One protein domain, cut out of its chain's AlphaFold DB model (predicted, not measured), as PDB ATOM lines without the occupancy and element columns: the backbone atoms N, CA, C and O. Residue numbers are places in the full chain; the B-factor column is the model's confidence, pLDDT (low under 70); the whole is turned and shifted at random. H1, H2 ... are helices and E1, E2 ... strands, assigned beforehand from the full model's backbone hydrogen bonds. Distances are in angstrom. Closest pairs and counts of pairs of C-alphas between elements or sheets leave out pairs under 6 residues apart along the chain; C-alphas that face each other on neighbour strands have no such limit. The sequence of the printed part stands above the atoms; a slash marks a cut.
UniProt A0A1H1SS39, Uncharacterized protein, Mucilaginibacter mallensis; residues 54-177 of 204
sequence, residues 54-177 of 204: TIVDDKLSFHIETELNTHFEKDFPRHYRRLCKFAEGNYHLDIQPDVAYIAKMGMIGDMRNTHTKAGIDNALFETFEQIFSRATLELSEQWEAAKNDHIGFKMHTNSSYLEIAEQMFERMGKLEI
ATOM      1  N   THR A  54     107.350 252.264 283.653       65.25
ATOM      2  CA  THR A  54     106.859 251.361 284.712       65.25
ATOM      3  C   THR A  54     106.512 249.997 284.100       65.25
ATOM      4  O   THR A  54     106.485 249.867 282.874       65.25
ATOM      5  N   ILE A  55     106.300 248.970 284.927       62.22
ATOM      6  CA  ILE A  55     105.851 247.642 284.505       62.22
ATOM      7  C   ILE A  55     104.374 247.480 284.873       62.22
ATOM      8  O   ILE A  55     103.999 247.563 286.040       62.22
ATOM      9  N   VAL A  56     103.543 247.224 283.863       65.44
ATOM     10  CA  VAL A  56     102.125 246.876 284.018       65.44
ATOM     11  C   VAL A  56     101.897 245.572 283.261       65.44
ATOM     12  O   VAL A  56     102.215 245.505 282.074       65.44
ATOM     13  N   ASP A  57     101.394 244.542 283.945       69.38
ATOM     14  CA  ASP A  57     101.172 243.197 283.388       69.38
ATOM     15  C   ASP A  57     102.414 242.636 282.657       69.38
ATOM     16  O   ASP A  57     102.343 242.236 281.491       69.38
ATOM     17  N   ASP A  58     103.578 242.691 283.320       65.06
ATOM     18  CA  ASP A  58     104.894 242.257 282.809       65.06
ATOM     19  C   ASP A  58     105.367 242.959 281.520       65.06
ATOM     20  O   ASP A  58     106.272 242.493 280.821       65.06
ATOM     21  N   LYS A  59     104.780 244.114 281.186       69.25
ATOM     22  CA  LYS A  59     105.148 244.918 280.015       69.25
ATOM     23  C   LYS A  59     105.579 246.318 280.414       69.25
ATOM     24  O   LYS A  59     105.006 246.937 281.308       69.25
ATOM     25  N   LEU A  60     106.554 246.853 279.674       67.25
ATOM     26  CA  LEU A  60     106.939 248.258 279.789       67.25
ATOM     27  C   LEU A  60     105.753 249.150 279.414       67.25
ATOM     28  O   LEU A  60     105.220 249.076 278.304       67.25
ATOM     29  N   SER A  61     105.376 250.015 280.342       67.62
ATOM     30  CA  SER A  61     104.295 250.974 280.221       67.62
ATOM     31  C   SER A  61     104.841 252.396 280.333       67.62
ATOM     32  O   SER A  61     105.658 252.706 281.200       67.62
ATOM     33  N   PHE A  62     104.360 253.269 279.446       71.25
ATOM     34  CA  PHE A  62     104.725 254.690 279.368       71.25
ATOM     35  C   PHE A  62     103.552 255.602 279.771       71.25
ATOM     36  O   PHE A  62     103.482 256.759 279.361       71.25
ATOM     37  N   HIS A  63     102.580 255.079 280.525       69.88
ATOM     38  CA  HIS A  63     101.364 255.815 280.885       69.88
ATOM     39  C   HIS A  63     101.654 257.073 281.717       69.88
ATOM     40  O   HIS A  63     101.024 258.099 281.479       69.88
ATOM     41  N   ILE A  64     102.668 257.027 282.592       69.56
ATOM     42  CA  ILE A  64     103.137 258.166 283.398       69.56
ATOM     43  C   ILE A  64     103.469 259.372 282.508       69.56
ATOM     44  O   ILE A  64     103.091 260.497 282.814       69.56
ATOM     45  N   GLU A  65     104.120 259.148 281.367       68.56
ATOM     46  CA  GLU A  65     104.439 260.209 280.405       68.56
ATOM     47  C   GLU A  65     103.173 260.858 279.827       68.56
ATOM     48  O   GLU A  65     103.073 262.077 279.685       68.56
ATOM     49  N   THR A  66     102.184 260.028 279.496       70.88
ATOM     50  CA  THR A  66     100.914 260.488 278.922       70.88
ATOM     51  C   THR A  66     100.114 261.282 279.946       70.88
ATOM     52  O   THR A  66      99.529 262.312 279.607       70.88
ATOM     53  N   GLU A  67     100.115 260.829 281.196       71.44
ATOM     54  CA  GLU A  67      99.458 261.489 282.318       71.44
ATOM     55  C   GLU A  67     100.098 262.850 282.614       71.44
ATOM     56  O   GLU A  67      99.397 263.863 282.642       71.44
ATOM     57  N   LEU A  68     101.431 262.895 282.730       71.00
ATOM     58  CA  LEU A  68     102.184 264.133 282.930       71.00
ATOM     59  C   LEU A  68     101.875 265.142 281.822       71.00
ATOM     60  O   LEU A  68     101.460 266.268 282.104       71.00
ATOM     61  N   ASN A  69     101.971 264.716 280.562       71.19
ATOM     62  CA  ASN A  69     101.707 265.588 279.425       71.19
ATOM     63  C   ASN A  69     100.265 266.129 279.421       71.19
ATOM     64  O   ASN A  69     100.038 267.336 279.289       71.19
ATOM     65  N   THR A  70      99.288 265.234 279.591       69.69
ATOM     66  CA  THR A  70      97.858 265.557 279.489       69.69
ATOM     67  C   THR A  70      97.401 266.480 280.608       69.69
ATOM     68  O   THR A  70      96.689 267.449 280.349       69.69
ATOM     69  N   HIS A  71      97.818 266.201 281.840       69.19
ATOM     70  CA  HIS A  71      97.286 266.891 283.008       69.19
ATOM     71  C   HIS A  71      98.122 268.096 283.433       69.19
ATOM     72  O   HIS A  71      97.598 268.967 284.124       69.19
ATOM     73  N   PHE A  72      99.380 268.206 282.993       67.06
ATOM     74  CA  PHE A  72     100.301 269.195 283.564       67.06
ATOM     75  C   PHE A  72     101.162 269.948 282.551       67.06
ATOM     76  O   PHE A  72     101.575 271.070 282.833       67.06
ATOM     77  N   GLU A  73     101.428 269.399 281.366       65.69
ATOM     78  CA  GLU A  73     102.389 270.033 280.451       65.69
ATOM     79  C   GLU A  73     101.713 270.811 279.323       65.69
ATOM     80  O   GLU A  73     102.098 271.950 279.040       65.69
ATOM     81  N   LYS A  74     100.670 270.246 278.701       73.81
ATOM     82  CA  LYS A  74     100.009 270.852 277.533       73.81
ATOM     83  C   LYS A  74      99.365 272.210 277.838       73.81
ATOM     84  O   LYS A  74      99.406 273.116 277.003       73.81
ATOM     85  N   ASP A  75      98.803 272.361 279.034       78.88
ATOM     86  CA  ASP A  75      98.020 273.537 279.422       78.88
ATOM     87  C   ASP A  75      98.821 274.565 280.243       78.88
ATOM     88  O   ASP A  75      98.334 275.676 280.489       78.88
ATOM     89  N   PHE A  76     100.078 274.272 280.595       80.25
ATOM     90  CA  PHE A  76     100.926 275.178 281.376       80.25
ATOM     91  C   PHE A  76     101.037 276.594 280.789       80.25
ATOM     92  O   PHE A  76     100.809 277.553 281.533       80.25
ATOM     93  N   PRO A  77     101.307 276.795 279.478       78.69
ATOM     94  CA  PRO A  77     101.426 278.143 278.924       78.69
ATOM     95  C   PRO A  77     100.146 278.970 279.079       78.69
ATOM     96  O   PRO A  77     100.215 280.195 279.206       78.69
ATOM     97  N   ARG A  78      98.975 278.315 279.072       86.19
ATOM     98  CA  ARG A  78      97.679 278.967 279.286       86.19
ATOM     99  C   ARG A  78      97.567 279.458 280.726       86.19
ATOM    100  O   ARG A  78      97.293 280.642 280.923       86.19
ATOM    101  N   HIS A  79      97.804 278.574 281.693       84.31
ATOM    102  CA  HIS A  79      97.697 278.893 283.119       84.31
ATOM    103  C   HIS A  79      98.716 279.960 283.540       84.31
ATOM    104  O   HIS A  79      98.351 280.975 284.132       84.31
ATOM    105  N   TYR A  80      99.973 279.817 283.113       82.62
ATOM    106  CA  TYR A  80     101.022 280.802 283.383       82.62
ATOM    107  C   TYR A  80     100.679 282.190 282.823       82.62
ATOM    108  O   TYR A  80     100.769 283.195 283.527       82.62
ATOM    109  N   ARG A  81     100.213 282.270 281.568       83.25
ATOM    110  CA  ARG A  81      99.856 283.554 280.942       83.25
ATOM    111  C   ARG A  81      98.705 284.253 281.666       83.25
ATOM    112  O   ARG A  81      98.699 285.478 281.739       83.25
ATOM    113  N   ARG A  82      97.724 283.500 282.172       87.12
ATOM    114  CA  ARG A  82      96.608 284.060 282.947       87.12
ATOM    115  C   ARG A  82      97.090 284.659 284.267       87.12
ATOM    116  O   ARG A  82      96.709 285.785 284.573       87.12
ATOM    117  N   LEU A  83      97.995 283.976 284.968       82.81
ATOM    118  CA  LEU A  83      98.623 284.500 286.186       82.81
ATOM    119  C   LEU A  83      99.446 285.766 285.920       82.81
ATOM    120  O   LEU A  83      99.318 286.732 286.667       82.81
ATOM    121  N   CYS A  84     100.225 285.812 284.831       80.38
ATOM    122  CA  CYS A  84     100.940 287.032 284.437       80.38
ATOM    123  C   CYS A  84      99.978 288.202 284.199       80.38
ATOM    124  O   CYS A  84     100.185 289.278 284.746       80.38
ATOM    125  N   LYS A  85      98.892 287.982 283.444       81.69
ATOM    126  CA  LYS A  85      97.886 289.026 283.193       81.69
ATOM    127  C   LYS A  85      97.250 289.533 284.483       81.69
ATOM    128  O   LYS A  85      97.022 290.733 284.605       81.69
ATOM    129  N   PHE A  86      96.950 288.635 285.421       83.88
ATOM    130  CA  PHE A  86      96.435 289.011 286.733       83.88
ATOM    131  C   PHE A  86      97.455 289.861 287.502       83.88
ATOM    132  O   PHE A  86      97.101 290.929 287.993       83.88
ATOM    133  N   ALA A  87      98.730 289.457 287.529       79.19
ATOM    134  CA  ALA A  87      99.809 290.216 288.167       79.19
ATOM    135  C   ALA A  87     100.050 291.596 287.521       79.19
ATOM    136  O   ALA A  87     100.440 292.535 288.208       79.19
ATOM    137  N   GLU A  88      99.773 291.739 286.223       83.69
ATOM    138  CA  GLU A  88      99.817 293.005 285.474       83.69
ATOM    139  C   GLU A  88      98.609 293.926 285.739       83.69
ATOM    140  O   GLU A  88      98.517 294.998 285.145       83.69
ATOM    141  N   GLY A  89      97.677 293.532 286.614       79.25
ATOM    142  CA  GLY A  89      96.534 294.355 287.018       79.25
ATOM    143  C   GLY A  89      95.176 293.890 286.487       79.25
ATOM    144  O   GLY A  89      94.164 294.539 286.746       79.25
ATOM    145  N   ASN A  90      95.097 292.760 285.771       80.88
ATOM    146  CA  ASN A  90      93.816 292.199 285.318       80.88
ATOM    147  C   ASN A  90      93.128 291.379 286.423       80.88
ATOM    148  O   ASN A  90      92.902 290.177 286.275       80.88
ATOM    149  N   TYR A  91      92.768 292.030 287.529       80.94
ATOM    150  CA  TYR A  91      92.219 291.369 288.723       80.94
ATOM    151  C   TYR A  91      90.796 290.814 288.567       80.94
ATOM    152  O   TYR A  91      90.296 290.133 289.454       80.94
ATOM    153  N   HIS A  92      90.143 291.070 287.433       83.00
ATOM    154  CA  HIS A  92      88.845 290.486 287.091       83.00
ATOM    155  C   HIS A  92      88.945 289.014 286.654       83.00
ATOM    156  O   HIS A  92      87.923 288.355 286.472       83.00
ATOM    157  N   LEU A  93      90.157 288.500 286.425       80.88
ATOM    158  CA  LEU A  93      90.367 287.098 286.089       80.88
ATOM    159  C   LEU A  93      90.186 286.229 287.338       80.88
ATOM    160  O   LEU A  93      90.898 286.410 288.322       80.88
ATOM    161  N   ASP A  94      89.301 285.233 287.264       85.50
ATOM    162  CA  ASP A  94      89.325 284.123 288.218       85.50
ATOM    163  C   ASP A  94      90.581 283.278 287.969       85.50
ATOM    164  O   ASP A  94      90.688 282.574 286.958       85.50
ATOM    165  N   ILE A  95      91.554 283.417 288.867       86.94
ATOM    166  CA  ILE A  95      92.837 282.719 288.794       86.94
ATOM    167  C   ILE A  95      92.899 281.474 289.672       86.94
ATOM    168  O   ILE A  95      93.883 280.748 289.586       86.94
ATOM    169  N   GLN A  96      91.891 281.186 290.502       84.12
ATOM    170  CA  GLN A  96      91.951 280.042 291.423       84.12
ATOM    171  C   GLN A  96      92.257 278.708 290.713       84.12
ATOM    172  O   GLN A  96      93.138 277.979 291.180       84.12
ATOM    173  N   PRO A  97      91.662 278.403 289.541       86.62
ATOM    174  CA  PRO A  97      92.020 277.202 288.789       86.62
ATOM    175  C   PRO A  97      93.467 277.215 288.280       86.62
ATOM    176  O   PRO A  97      94.132 276.181 288.276       86.62
ATOM    177  N   ASP A  98      93.973 278.381 287.863       86.62
ATOM    178  CA  ASP A  98      95.346 278.542 287.371       86.62
ATOM    179  C   ASP A  98      96.372 278.341 288.492       86.62
ATOM    180  O   ASP A  98      97.418 277.726 288.298       86.62
ATOM    181  N   VAL A  99      96.050 278.820 289.688       83.06
ATOM    182  CA  VAL A  99      96.865 278.669 290.894       83.06
ATOM    183  C   VAL A  99      96.910 277.215 291.328       83.06
ATOM    184  O   VAL A  99      97.994 276.674 291.543       83.06
ATOM    185  N   ALA A 100      95.742 276.578 291.421       83.00
ATOM    186  CA  ALA A 100      95.631 275.171 291.773       83.00
ATOM    187  C   ALA A 100      96.432 274.296 290.802       83.00
ATOM    188  O   ALA A 100      97.143 273.384 291.219       83.00
ATOM    189  N   TYR A 101      96.369 274.615 289.508       83.62
ATOM    190  CA  TYR A 101      97.140 273.932 288.476       83.62
ATOM    191  C   TYR A 101      98.654 274.026 288.713       83.62
ATOM    192  O   TYR A 101      99.347 273.009 288.736       83.62
ATOM    193  N   ILE A 102      99.172 275.238 288.932       80.94
ATOM    194  CA  ILE A 102     100.608 275.467 289.146       80.94
ATOM    195  C   ILE A 102     101.089 274.860 290.471       80.94
ATOM    196  O   ILE A 102     102.184 274.303 290.524       80.94
ATOM    197  N   ALA A 103     100.275 274.911 291.525       80.31
ATOM    198  CA  ALA A 103     100.590 274.282 292.803       80.31
ATOM    199  C   ALA A 103     100.693 272.754 292.677       80.31
ATOM    200  O   ALA A 103     101.696 272.179 293.100       80.31
ATOM    201  N   LYS A 104      99.716 272.104 292.024       78.00
ATOM    202  CA  LYS A 104      99.756 270.657 291.754       78.00
ATOM    203  C   LYS A 104     100.971 270.268 290.910       78.00
ATOM    204  O   LYS A 104     101.639 269.284 291.211       78.00
ATOM    205  N   MET A 105     101.329 271.085 289.916       76.50
ATOM    206  CA  MET A 105     102.567 270.891 289.154       76.50
ATOM    207  C   MET A 105     103.816 270.958 290.043       76.50
ATOM    208  O   MET A 105     104.709 270.127 289.892       76.50
ATOM    209  N   GLY A 106     103.891 271.926 290.961       72.50
ATOM    210  CA  GLY A 106     105.008 272.053 291.898       72.50
ATOM    211  C   GLY A 106     105.164 270.822 292.793       72.50
ATOM    212  O   GLY A 106     106.275 270.317 292.934       72.50
ATOM    213  N   MET A 107     104.053 270.294 293.320       74.06
ATOM    214  CA  MET A 107     104.044 269.067 294.131       74.06
ATOM    215  C   MET A 107     104.573 267.868 293.344       74.06
ATOM    216  O   MET A 107     105.435 267.142 293.825       74.06
ATOM    217  N   ILE A 108     104.111 267.684 292.106       72.38
ATOM    218  CA  ILE A 108     104.567 266.579 291.253       72.38
ATOM    219  C   ILE A 108     106.036 266.738 290.871       72.38
ATOM    220  O   ILE A 108     106.782 265.760 290.879       72.38
ATOM    221  N   GLY A 109     106.470 267.961 290.564       68.56
ATOM    222  CA  GLY A 109     107.875 268.260 290.304       68.56
ATOM    223  C   GLY A 109     108.775 267.897 291.487       68.56
ATOM    224  O   GLY A 109     109.857 267.353 291.279       68.56
ATOM    225  N   ASP A 110     108.309 268.139 292.715       66.69
ATOM    226  CA  ASP A 110     109.032 267.772 293.932       66.69
ATOM    227  C   ASP A 110     109.012 266.258 294.197       66.69
ATOM    228  O   ASP A 110     110.054 265.674 294.478       66.69
ATOM    229  N   MET A 111     107.878 265.579 293.991       68.56
ATOM    230  CA  MET A 111     107.792 264.110 294.088       68.56
ATOM    231  C   MET A 111     108.700 263.395 293.079       68.56
ATOM    232  O   MET A 111     109.237 262.326 293.363       68.56
ATOM    233  N   ARG A 112     108.893 263.989 291.896       66.75
ATOM    234  CA  ARG A 112     109.779 263.466 290.844       66.75
ATOM    235  C   ARG A 112     111.242 263.873 291.027       66.75
ATOM    236  O   ARG A 112     112.098 263.398 290.281       66.75
ATOM    237  N   ASN A 113     111.557 264.734 291.995       65.25
ATOM    238  CA  ASN A 113     112.936 265.082 292.307       65.25
ATOM    239  C   ASN A 113     113.659 263.844 292.846       65.25
ATOM    240  O   ASN A 113     113.253 263.264 293.849       65.25
ATOM    241  N   THR A 114     114.761 263.461 292.202       60.41
ATOM    242  CA  THR A 114     115.532 262.259 292.544       60.41
ATOM    243  C   THR A 114     115.970 262.231 294.011       60.41
ATOM    244  O   THR A 114     116.022 261.160 294.602       60.41
ATOM    245  N   HIS A 115     116.245 263.389 294.624       61.41
ATOM    246  CA  HIS A 115     116.605 263.465 296.043       61.41
ATOM    247  C   HIS A 115     115.410 263.208 296.967       61.41
ATOM    248  O   HIS A 115     115.523 262.412 297.898       61.41
ATOM    249  N   THR A 116     114.272 263.849 296.696       62.97
ATOM    250  CA  THR A 116     113.028 263.663 297.456       62.97
ATOM    251  C   THR A 116     112.539 262.222 297.319       62.97
ATOM    252  O   THR A 116     112.226 261.572 298.313       62.97
ATOM    253  N   LYS A 117     112.579 261.685 296.095       65.50
ATOM    254  CA  LYS A 117     112.228 260.301 295.793       65.50
ATOM    255  C   LYS A 117     113.126 259.300 296.515       65.50
ATOM    256  O   LYS A 117     112.603 258.409 297.167       65.50
ATOM    257  N   ALA A 118     114.449 259.465 296.457       65.25
ATOM    258  CA  ALA A 118     115.368 258.583 297.176       65.25
ATOM    259  C   ALA A 118     115.117 258.612 298.692       65.25
ATOM    260  O   ALA A 118     115.177 257.575 299.338       65.25
ATOM    261  N   GLY A 119     114.789 259.781 299.255       64.56
ATOM    262  CA  GLY A 119     114.409 259.897 300.663       64.56
ATOM    263  C   GLY A 119     113.130 259.127 301.008       64.56
ATOM    264  O   GLY A 119     113.105 258.413 302.007       64.56
ATOM    265  N   ILE A 120     112.089 259.240 300.177       66.75
ATOM    266  CA  ILE A 120     110.819 258.516 300.358       66.75
ATOM    267  C   ILE A 120     111.022 257.008 300.191       66.75
ATOM    268  O   ILE A 120     110.577 256.240 301.041       66.75
ATOM    269  N   ASP A 121     111.707 256.593 299.124       67.06
ATOM    270  CA  ASP A 121     111.972 255.186 298.836       67.06
ATOM    271  C   ASP A 121     112.778 254.572 299.995       67.06
ATOM    272  O   ASP A 121     112.360 253.559 300.547       67.06
ATOM    273  N   ASN A 122     113.851 255.227 300.459       68.81
ATOM    274  CA  ASN A 122     114.635 254.759 301.608       68.81
ATOM    275  C   ASN A 122     113.788 254.637 302.882       68.81
ATOM    276  O   ASN A 122     113.860 253.618 303.559       68.81
ATOM    277  N   ALA A 123     112.951 255.632 303.191       70.06
ATOM    278  CA  ALA A 123     112.094 255.590 304.377       70.06
ATOM    279  C   ALA A 123     111.086 254.426 304.328       70.06
ATOM    280  O   ALA A 123     110.844 253.761 305.340       70.06
ATOM    281  N   LEU A 124     110.512 254.151 303.152       69.19
ATOM    282  CA  LEU A 124     109.636 252.999 302.941       69.19
ATOM    283  C   LEU A 124     110.412 251.690 303.101       69.19
ATOM    284  O   LEU A 124     109.982 250.817 303.853       69.19
ATOM    285  N   PHE A 125     111.570 251.574 302.450       71.88
ATOM    286  CA  PHE A 125     112.421 250.390 302.521       71.88
ATOM    287  C   PHE A 125     112.868 250.062 303.938       71.88
ATOM    288  O   PHE A 125     112.722 248.919 304.356       71.88
ATOM    289  N   GLU A 126     113.352 251.048 304.691       75.62
ATOM    290  CA  GLU A 126     113.770 250.867 306.084       75.62
ATOM    291  C   GLU A 126     112.602 250.398 306.963       75.62
ATOM    292  O   GLU A 126     112.764 249.523 307.816       75.62
ATOM    293  N   THR A 127     111.402 250.939 306.732       73.62
ATOM    294  CA  THR A 127     110.195 250.540 307.466       73.62
ATOM    295  C   THR A 127     109.816 249.091 307.159       73.62
ATOM    296  O   THR A 127     109.545 248.309 308.072       73.62
ATOM    297  N   PHE A 128     109.820 248.707 305.881       73.25
ATOM    298  CA  PHE A 128     109.499 247.343 305.471       73.25
ATOM    299  C   PHE A 128     110.579 246.344 305.890       73.25
ATOM    300  O   PHE A 128     110.236 245.270 306.372       73.25
ATOM    301  N   GLU A 129     111.861 246.695 305.822       78.12
ATOM    302  CA  GLU A 129     112.968 245.838 306.262       78.12
ATOM    303  C   GLU A 129     112.829 245.456 307.745       78.12
ATOM    304  O   GLU A 129     112.990 244.290 308.110       78.12
ATOM    305  N   GLN A 130     112.398 246.390 308.599       76.12
ATOM    306  CA  GLN A 130     112.097 246.092 310.003       76.12
ATOM    307  C   GLN A 130     110.927 245.111 310.170       76.12
ATOM    308  O   GLN A 130     110.977 244.246 311.046       76.12
ATOM    309  N   ILE A 131     109.894 245.210 309.331       77.38
ATOM    310  CA  ILE A 131     108.732 244.310 309.357       77.38
ATOM    311  C   ILE A 131     109.125 242.914 308.851       77.38
ATOM    312  O   ILE A 131     108.860 241.916 309.523       77.38
ATOM    313  N   PHE A 132     109.806 242.836 307.705       79.81
ATOM    314  CA  PHE A 132     110.187 241.577 307.058       79.81
ATOM    315  C   PHE A 132     111.326 240.844 307.769       79.81
ATOM    316  O   PHE A 132     111.398 239.620 307.675       79.81
ATOM    317  N   SER A 133     112.146 241.539 308.566       75.75
ATOM    318  CA  SER A 133     113.125 240.902 309.465       75.75
ATOM    319  C   SER A 133     112.486 240.001 310.532       75.75
ATOM    320  O   SER A 133     113.163 239.177 311.144       75.75
ATOM    321  N   ARG A 134     111.175 240.158 310.766       81.94
ATOM    322  CA  ARG A 134     110.379 239.372 311.720       81.94
ATOM    323  C   ARG A 134     109.320 238.509 311.035       81.94
ATOM    324  O   ARG A 134     108.485 237.924 311.725       81.94
ATOM    325  N   ALA A 135     109.313 238.469 309.705       84.50
ATOM    326  CA  ALA A 135     108.357 237.686 308.941       84.50
ATOM    327  C   ALA A 135     108.776 236.209 308.852       84.50
ATOM    328  O   ALA A 135     109.828 235.796 309.344       84.50
ATOM    329  N   THR A 136     107.917 235.389 308.248       87.50
ATOM    330  CA  THR A 136     108.259 234.006 307.908       87.50
ATOM    331  C   THR A 136     109.349 233.978 306.836       87.50
ATOM    332  O   THR A 136     109.442 234.898 306.026       87.50
ATOM    333  N   LEU A 137     110.136 232.896 306.799       84.62
ATOM    334  CA  LEU A 137     111.223 232.711 305.827       84.62
ATOM    335  C   LEU A 137     110.757 232.954 304.380       84.62
ATOM    336  O   LEU A 137     111.405 233.685 303.644       84.62
ATOM    337  N   GLU A 138     109.590 232.419 304.021       84.31
ATOM    338  CA  GLU A 138     108.974 232.593 302.700       84.31
ATOM    339  C   GLU A 138     108.709 234.072 302.359       84.31
ATOM    340  O   GLU A 138     108.990 234.515 301.249       84.31
ATOM    341  N   LEU A 139     108.218 234.864 303.319       78.69
ATOM    342  CA  LEU A 139     107.965 236.293 303.116       78.69
ATOM    343  C   LEU A 139     109.274 237.090 303.020       78.69
ATOM    344  O   LEU A 139     109.362 238.039 302.243       78.69
ATOM    345  N   SER A 140     110.283 236.718 303.811       79.94
ATOM    346  CA  SER A 140     111.608 237.343 303.766       79.94
ATOM    347  C   SER A 140     112.316 237.066 302.435       79.94
ATOM    348  O   SER A 140     112.919 237.972 301.869       79.94
ATOM    349  N   GLU A 141     112.197 235.852 301.892       83.25
ATOM    350  CA  GLU A 141     112.737 235.492 300.574       83.25
ATOM    351  C   GLU A 141     112.028 236.242 299.436       83.25
ATOM    352  O   GLU A 141     112.689 236.749 298.528       83.25
ATOM    353  N   GLN A 142     110.699 236.390 299.506       77.94
ATOM    354  CA  GLN A 142     109.934 237.207 298.553       77.94
ATOM    355  C   GLN A 142     110.335 238.688 298.609       77.94
ATOM    356  O   GLN A 142     110.451 239.339 297.569       77.94
ATOM    357  N   TRP A 143     110.583 239.219 299.807       78.62
ATOM    358  CA  TRP A 143     111.057 240.588 299.998       78.62
ATOM    359  C   TRP A 143     112.458 240.811 299.415       78.62
ATOM    360  O   TRP A 143     112.675 241.789 298.700       78.62
ATOM    361  N   GLU A 144     113.398 239.893 299.649       76.75
ATOM    362  CA  GLU A 144     114.747 239.973 299.070       76.75
ATOM    363  C   GLU A 144     114.730 239.842 297.540       76.75
ATOM    364  O   GLU A 144     115.467 240.545 296.846       76.75
ATOM    365  N   ALA A 145     113.855 238.999 296.982       74.44
ATOM    366  CA  ALA A 145     113.639 238.940 295.538       74.44
ATOM    367  C   ALA A 145     113.117 240.284 294.991       74.44
ATOM    368  O   ALA A 145     113.692 240.827 294.048       74.44
ATOM    369  N   ALA A 146     112.114 240.878 295.645       70.25
ATOM    370  CA  ALA A 146     111.571 242.182 295.262       70.25
ATOM    371  C   ALA A 146     112.612 243.313 295.369       70.25
ATOM    372  O   ALA A 146     112.665 244.191 294.508       70.25
ATOM    373  N   LYS A 147     113.479 243.281 296.391       67.62
ATOM    374  CA  LYS A 147     114.586 244.233 296.598       67.62
ATOM    375  C   LYS A 147     115.669 244.119 295.517       67.62
ATOM    376  O   LYS A 147     116.247 245.130 295.121       67.62
ATOM    377  N   ASN A 148     115.929 242.914 295.011       66.75
ATOM    378  CA  ASN A 148     116.895 242.694 293.934       66.75
ATOM    379  C   ASN A 148     116.343 243.092 292.555       66.75
ATOM    380  O   ASN A 148     117.065 243.715 291.773       66.75
ATOM    381  N   ASP A 149     115.055 242.851 292.288       60.66
ATOM    382  CA  ASP A 149     114.369 243.384 291.097       60.66
ATOM    383  C   ASP A 149     114.273 244.924 291.122       60.66
ATOM    384  O   ASP A 149     114.270 245.594 290.083       60.66
ATOM    385  N   HIS A 150     114.292 245.511 292.321       53.72
ATOM    386  CA  HIS A 150     114.266 246.952 292.576       53.72
ATOM    387  C   HIS A 150     115.465 247.735 292.017       53.72
ATOM    388  O   HIS A 150     115.354 248.944 291.810       53.72
ATOM    389  N   ILE A 151     116.598 247.082 291.742       50.91
ATOM    390  CA  ILE A 151     117.829 247.741 291.267       50.91
ATOM    391  C   ILE A 151     117.727 248.137 289.772       50.91
ATOM    392  O   ILE A 151     118.485 248.986 289.298       50.91
ATOM    393  N   GLY A 152     116.770 247.577 289.017       45.31
ATOM    394  CA  GLY A 152     116.661 247.762 287.562       45.31
ATOM    395  C   GLY A 152     115.861 248.980 287.071       45.31
ATOM    396  O   GLY A 152     116.055 249.411 285.933       45.31
ATOM    397  N   PHE A 153     114.979 249.558 287.891       49.59
ATOM    398  CA  PHE A 153     113.989 250.554 287.448       49.59
ATOM    399  C   PHE A 153     113.978 251.771 288.378       49.59
ATOM    400  O   PHE A 153     114.091 251.615 289.581       49.59
ATOM    401  N   LYS A 154     113.870 252.997 287.844       51.66
ATOM    402  CA  LYS A 154     113.957 254.243 288.644       51.66
ATOM    403  C   LYS A 154     112.613 254.771 289.146       51.66
ATOM    404  O   LYS A 154     112.588 255.684 289.969       51.66
ATOM    405  N   MET A 155     111.498 254.235 288.648       49.22
ATOM    406  CA  MET A 155     110.141 254.643 289.016       49.22
ATOM    407  C   MET A 155     109.361 253.444 289.538       49.22
ATOM    408  O   MET A 155     109.147 252.472 288.822       49.22
ATOM    409  N   HIS A 156     108.958 253.536 290.805       52.34
ATOM    410  CA  HIS A 156     108.390 252.430 291.586       52.34
ATOM    411  C   HIS A 156     106.912 252.634 291.934       52.34
ATOM    412  O   HIS A 156     106.276 251.755 292.505       52.34
ATOM    413  N   THR A 157     106.344 253.793 291.606       51.06
ATOM    414  CA  THR A 157     104.941 254.091 291.876       51.06
ATOM    415  C   THR A 157     104.081 253.716 290.673       51.06
ATOM    416  O   THR A 157     104.130 254.381 289.642       51.06
ATOM    417  N   ASN A 158     103.255 252.679 290.837       50.47
ATOM    418  CA  ASN A 158     102.100 252.405 289.966       50.47
ATOM    419  C   ASN A 158     100.918 253.354 290.236       50.47
ATOM    420  O   ASN A 158      99.871 253.245 289.606       50.47
ATOM    421  N   SER A 159     101.073 254.263 291.196       58.19
ATOM    422  CA  SER A 159     100.084 255.272 291.551       58.19
ATOM    423  C   SER A 159     100.176 256.473 290.612       58.19
ATOM    424  O   SER A 159     101.271 256.950 290.305       58.19
ATOM    425  N   SER A 160      99.018 256.985 290.199       66.88
ATOM    426  CA  SER A 160      98.896 258.215 289.417       66.88
ATOM    427  C   SER A 160      99.477 259.402 290.201       66.88
ATOM    428  O   SER A 160      99.088 259.671 291.340       66.88
ATOM    429  N   TYR A 161     100.413 260.138 289.591       69.12
ATOM    430  CA  TYR A 161     100.962 261.368 290.178       69.12
ATOM    431  C   TYR A 161      99.881 262.430 290.358       69.12
ATOM    432  O   TYR A 161      99.931 263.201 291.319       69.12
ATOM    433  N   LEU A 162      98.920 262.470 289.434       72.62
ATOM    434  CA  LEU A 162      97.748 263.324 289.536       72.62
ATOM    435  C   LEU A 162      96.934 262.980 290.779       72.62
ATOM    436  O   LEU A 162      96.628 263.885 291.545       72.62
ATOM    437  N   GLU A 163      96.639 261.703 291.004       75.69
ATOM    438  CA  GLU A 163      95.837 261.268 292.147       75.69
ATOM    439  C   GLU A 163      96.507 261.640 293.476       75.69
ATOM    440  O   GLU A 163      95.871 262.219 294.356       75.69
ATOM    441  N   ILE A 164      97.815 261.399 293.605       72.19
ATOM    442  CA  ILE A 164      98.568 261.798 294.802       72.19
ATOM    443  C   ILE A 164      98.538 263.321 294.970       72.19
ATOM    444  O   ILE A 164      98.273 263.818 296.067       72.19
ATOM    445  N   ALA A 165      98.772 264.078 293.895       72.88
ATOM    446  CA  ALA A 165      98.750 265.535 293.947       72.88
ATOM    447  C   ALA A 165      97.363 266.085 294.301       72.88
ATOM    448  O   ALA A 165      97.273 267.062 295.039       72.88
ATOM    449  N   GLU A 166      96.285 265.470 293.815       79.06
ATOM    450  CA  GLU A 166      94.911 265.835 294.162       79.06
ATOM    451  C   GLU A 166      94.618 265.558 295.633       79.06
ATOM    452  O   GLU A 166      94.179 266.465 296.338       79.06
ATOM    453  N   GLN A 167      94.969 264.373 296.133       77.38
ATOM    454  CA  GLN A 167      94.799 264.037 297.547       77.38
ATOM    455  C   GLN A 167      95.607 264.962 298.468       77.38
ATOM    456  O   GLN A 167      95.121 265.374 299.524       77.38
ATOM    457  N   MET A 168      96.843 265.308 298.093       71.50
ATOM    458  CA  MET A 168      97.653 266.278 298.834       71.50
ATOM    459  C   MET A 168      97.009 267.662 298.816       71.50
ATOM    460  O   MET A 168      96.888 268.303 299.860       71.50
ATOM    461  N   PHE A 169      96.568 268.108 297.641       74.31
ATOM    462  CA  PHE A 169      95.952 269.413 297.455       74.31
ATOM    463  C   PHE A 169      94.653 269.557 298.262       74.31
ATOM    464  O   PHE A 169      94.458 270.571 298.927       74.31
ATOM    465  N   GLU A 170      93.801 268.531 298.281       77.88
ATOM    466  CA  GLU A 170      92.585 268.497 299.105       77.88
ATOM    467  C   GLU A 170      92.900 268.591 300.601       77.88
ATOM    468  O   GLU A 170      92.255 269.345 301.333       77.88
ATOM    469  N   ARG A 171      93.930 267.871 301.061       75.19
ATOM    470  CA  ARG A 171      94.357 267.879 302.468       75.19
ATOM    471  C   ARG A 171      94.977 269.206 302.902       75.19
ATOM    472  O   ARG A 171      94.922 269.529 304.086       75.19
ATOM    473  N   MET A 172      95.553 269.975 301.978       69.69
ATOM    474  CA  MET A 172      96.116 271.298 302.267       69.69
ATOM    475  C   MET A 172      95.048 272.368 302.536       69.69
ATOM    476  O   MET A 172      95.358 273.388 303.151       69.69
ATOM    477  N   GLY A 173      93.797 272.146 302.125       66.62
ATOM    478  CA  GLY A 173      92.712 273.106 302.322       66.62
ATOM    479  C   GLY A 173      92.819 274.331 301.403       66.62
ATOM    480  O   GLY A 173      93.281 274.243 300.267       66.62
ATOM    481  N   LYS A 174      92.332 275.496 301.855       69.94
ATOM    482  CA  LYS A 174      92.331 276.717 301.030       69.94
ATOM    483  C   LYS A 174      93.748 277.261 300.839       69.94
ATOM    484  O   LYS A 174      94.427 277.583 301.807       69.94
ATOM    485  N   LEU A 175      94.142 277.452 299.581       64.19
ATOM    486  CA  LEU A 175      95.340 278.203 299.218       64.19
ATOM    487  C   LEU A 175      95.048 279.703 299.203       64.19
ATOM    488  O   LEU A 175      94.206 280.182 298.442       64.19
ATOM    489  N   GLU A 176      95.796 280.447 300.009       61.12
ATOM    490  CA  GLU A 176      95.820 281.904 299.966       61.12
ATOM    491  C   GLU A 176      97.077 282.374 299.235       61.12
ATOM    492  O   GLU A 176      98.199 282.002 299.582       61.12
ATOM    493  N   ILE A 177      96.896 283.208 298.211       58.22
ATOM    494  CA  ILE A 177      98.010 283.877 297.543       58.22
ATOM    495  C   ILE A 177      98.074 285.303 298.039       58.22
ATOM    496  O   ILE A 177      97.189 286.111 297.763       58.22
TER     497      ILE A 177
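What this domain is: This is residues 54 to 177 of the 204 residues of an uncharacterized protein of Mucilaginibacter mallensis (UniProt A0A1H1SS39). Picture a loose, elongated chain of helices with few contacts: H1 and H2 run one after the other toward one end of the long axis, then H3 and H4 lead back toward the other end, where the chain turns at residues 133 to 136 and H5 folds back. H6 crosses H3 near the middle of the rod, and a tiny strand hairpin, E1 and E2, comes before H1. The printed part has 124 residues, with two named strands and then six named helices, in the order E1, E2, H1, H2, H3, H4, H5, H6; the strands are antiparallel and the class is mostly helix. The whole is loose, with a radius of gyration of the C-alphas of 19.5 A, and spans 66 by 30 by 21 A.

Where its parts are: Find C-alpha 54 at (106.859, 251.361, 284.712), where strand E1, residues 54 to 56, begins; E2 follows at residues 59 to 61. Next read H1, residues 63 to 73, 14.3 A long, and H2, residues 76 to 87, 16.5 A. H3, residues 96 to 111, begins at C-alpha 96, (91.951, 280.042, 291.423), and runs 22.6 A. H4, residues 114 to 132, is the longest helix at 25.8 A; H5, residues 137 to 149, measures 18.5 A. H6, residues 161 to 172, runs 16.4 A to C-alpha 172 at (96.116, 271.298, 302.267).

How they stand to each other: Start with the hairpin of E1 and E2: N 54 and O 61 are 3.0 A apart and N 61 and O 54 are 2.8 A apart, within hydrogen-bond range. H1 and H2 meet only through their link. H2 touches H3, which takes part with residues 98 to 102 alone; their closest C-alphas, of His 79 and Asp 98, are 4.9 A apart, and they run opposite ways at a steep tilt of 55 degrees. H3, with residues 104 to 108 alone, touches H6 at a steep tilt of 64 degrees; the closest C-alphas, of Lys 104 and Ala 165, are 5.7 A apart. H6 touches H1 with residues 161 to 162 alone, the closest C-alphas being those of His 71 and Leu 162, 7.5 A apart. H4 and H5 form a helical hairpin, opposite ways at a shallow tilt of 16 degrees; they only just touch, with 3 pairs of C-alphas within 8 A, the closest those of Phe 132 and Ser 140 at 5.5 A. Helix packing is mostly crossed, with 1 of 4 touching pairs at a shallow tilt. H5 and H6 are apart. In H1 to H6 every O i to N i+4 pair is within hydrogen-bond range.

The domain as a whole: Look at Gly 89 and Leu 137 for the two C-alphas farthest apart, 66.1 A. The printed part has no cut, and the link from H5 to H6, 11 residues, is long. The mean pLDDT of the printed part is 72.4; 51 residues are under 70, among them residues 109 to 122 and 147 to 161.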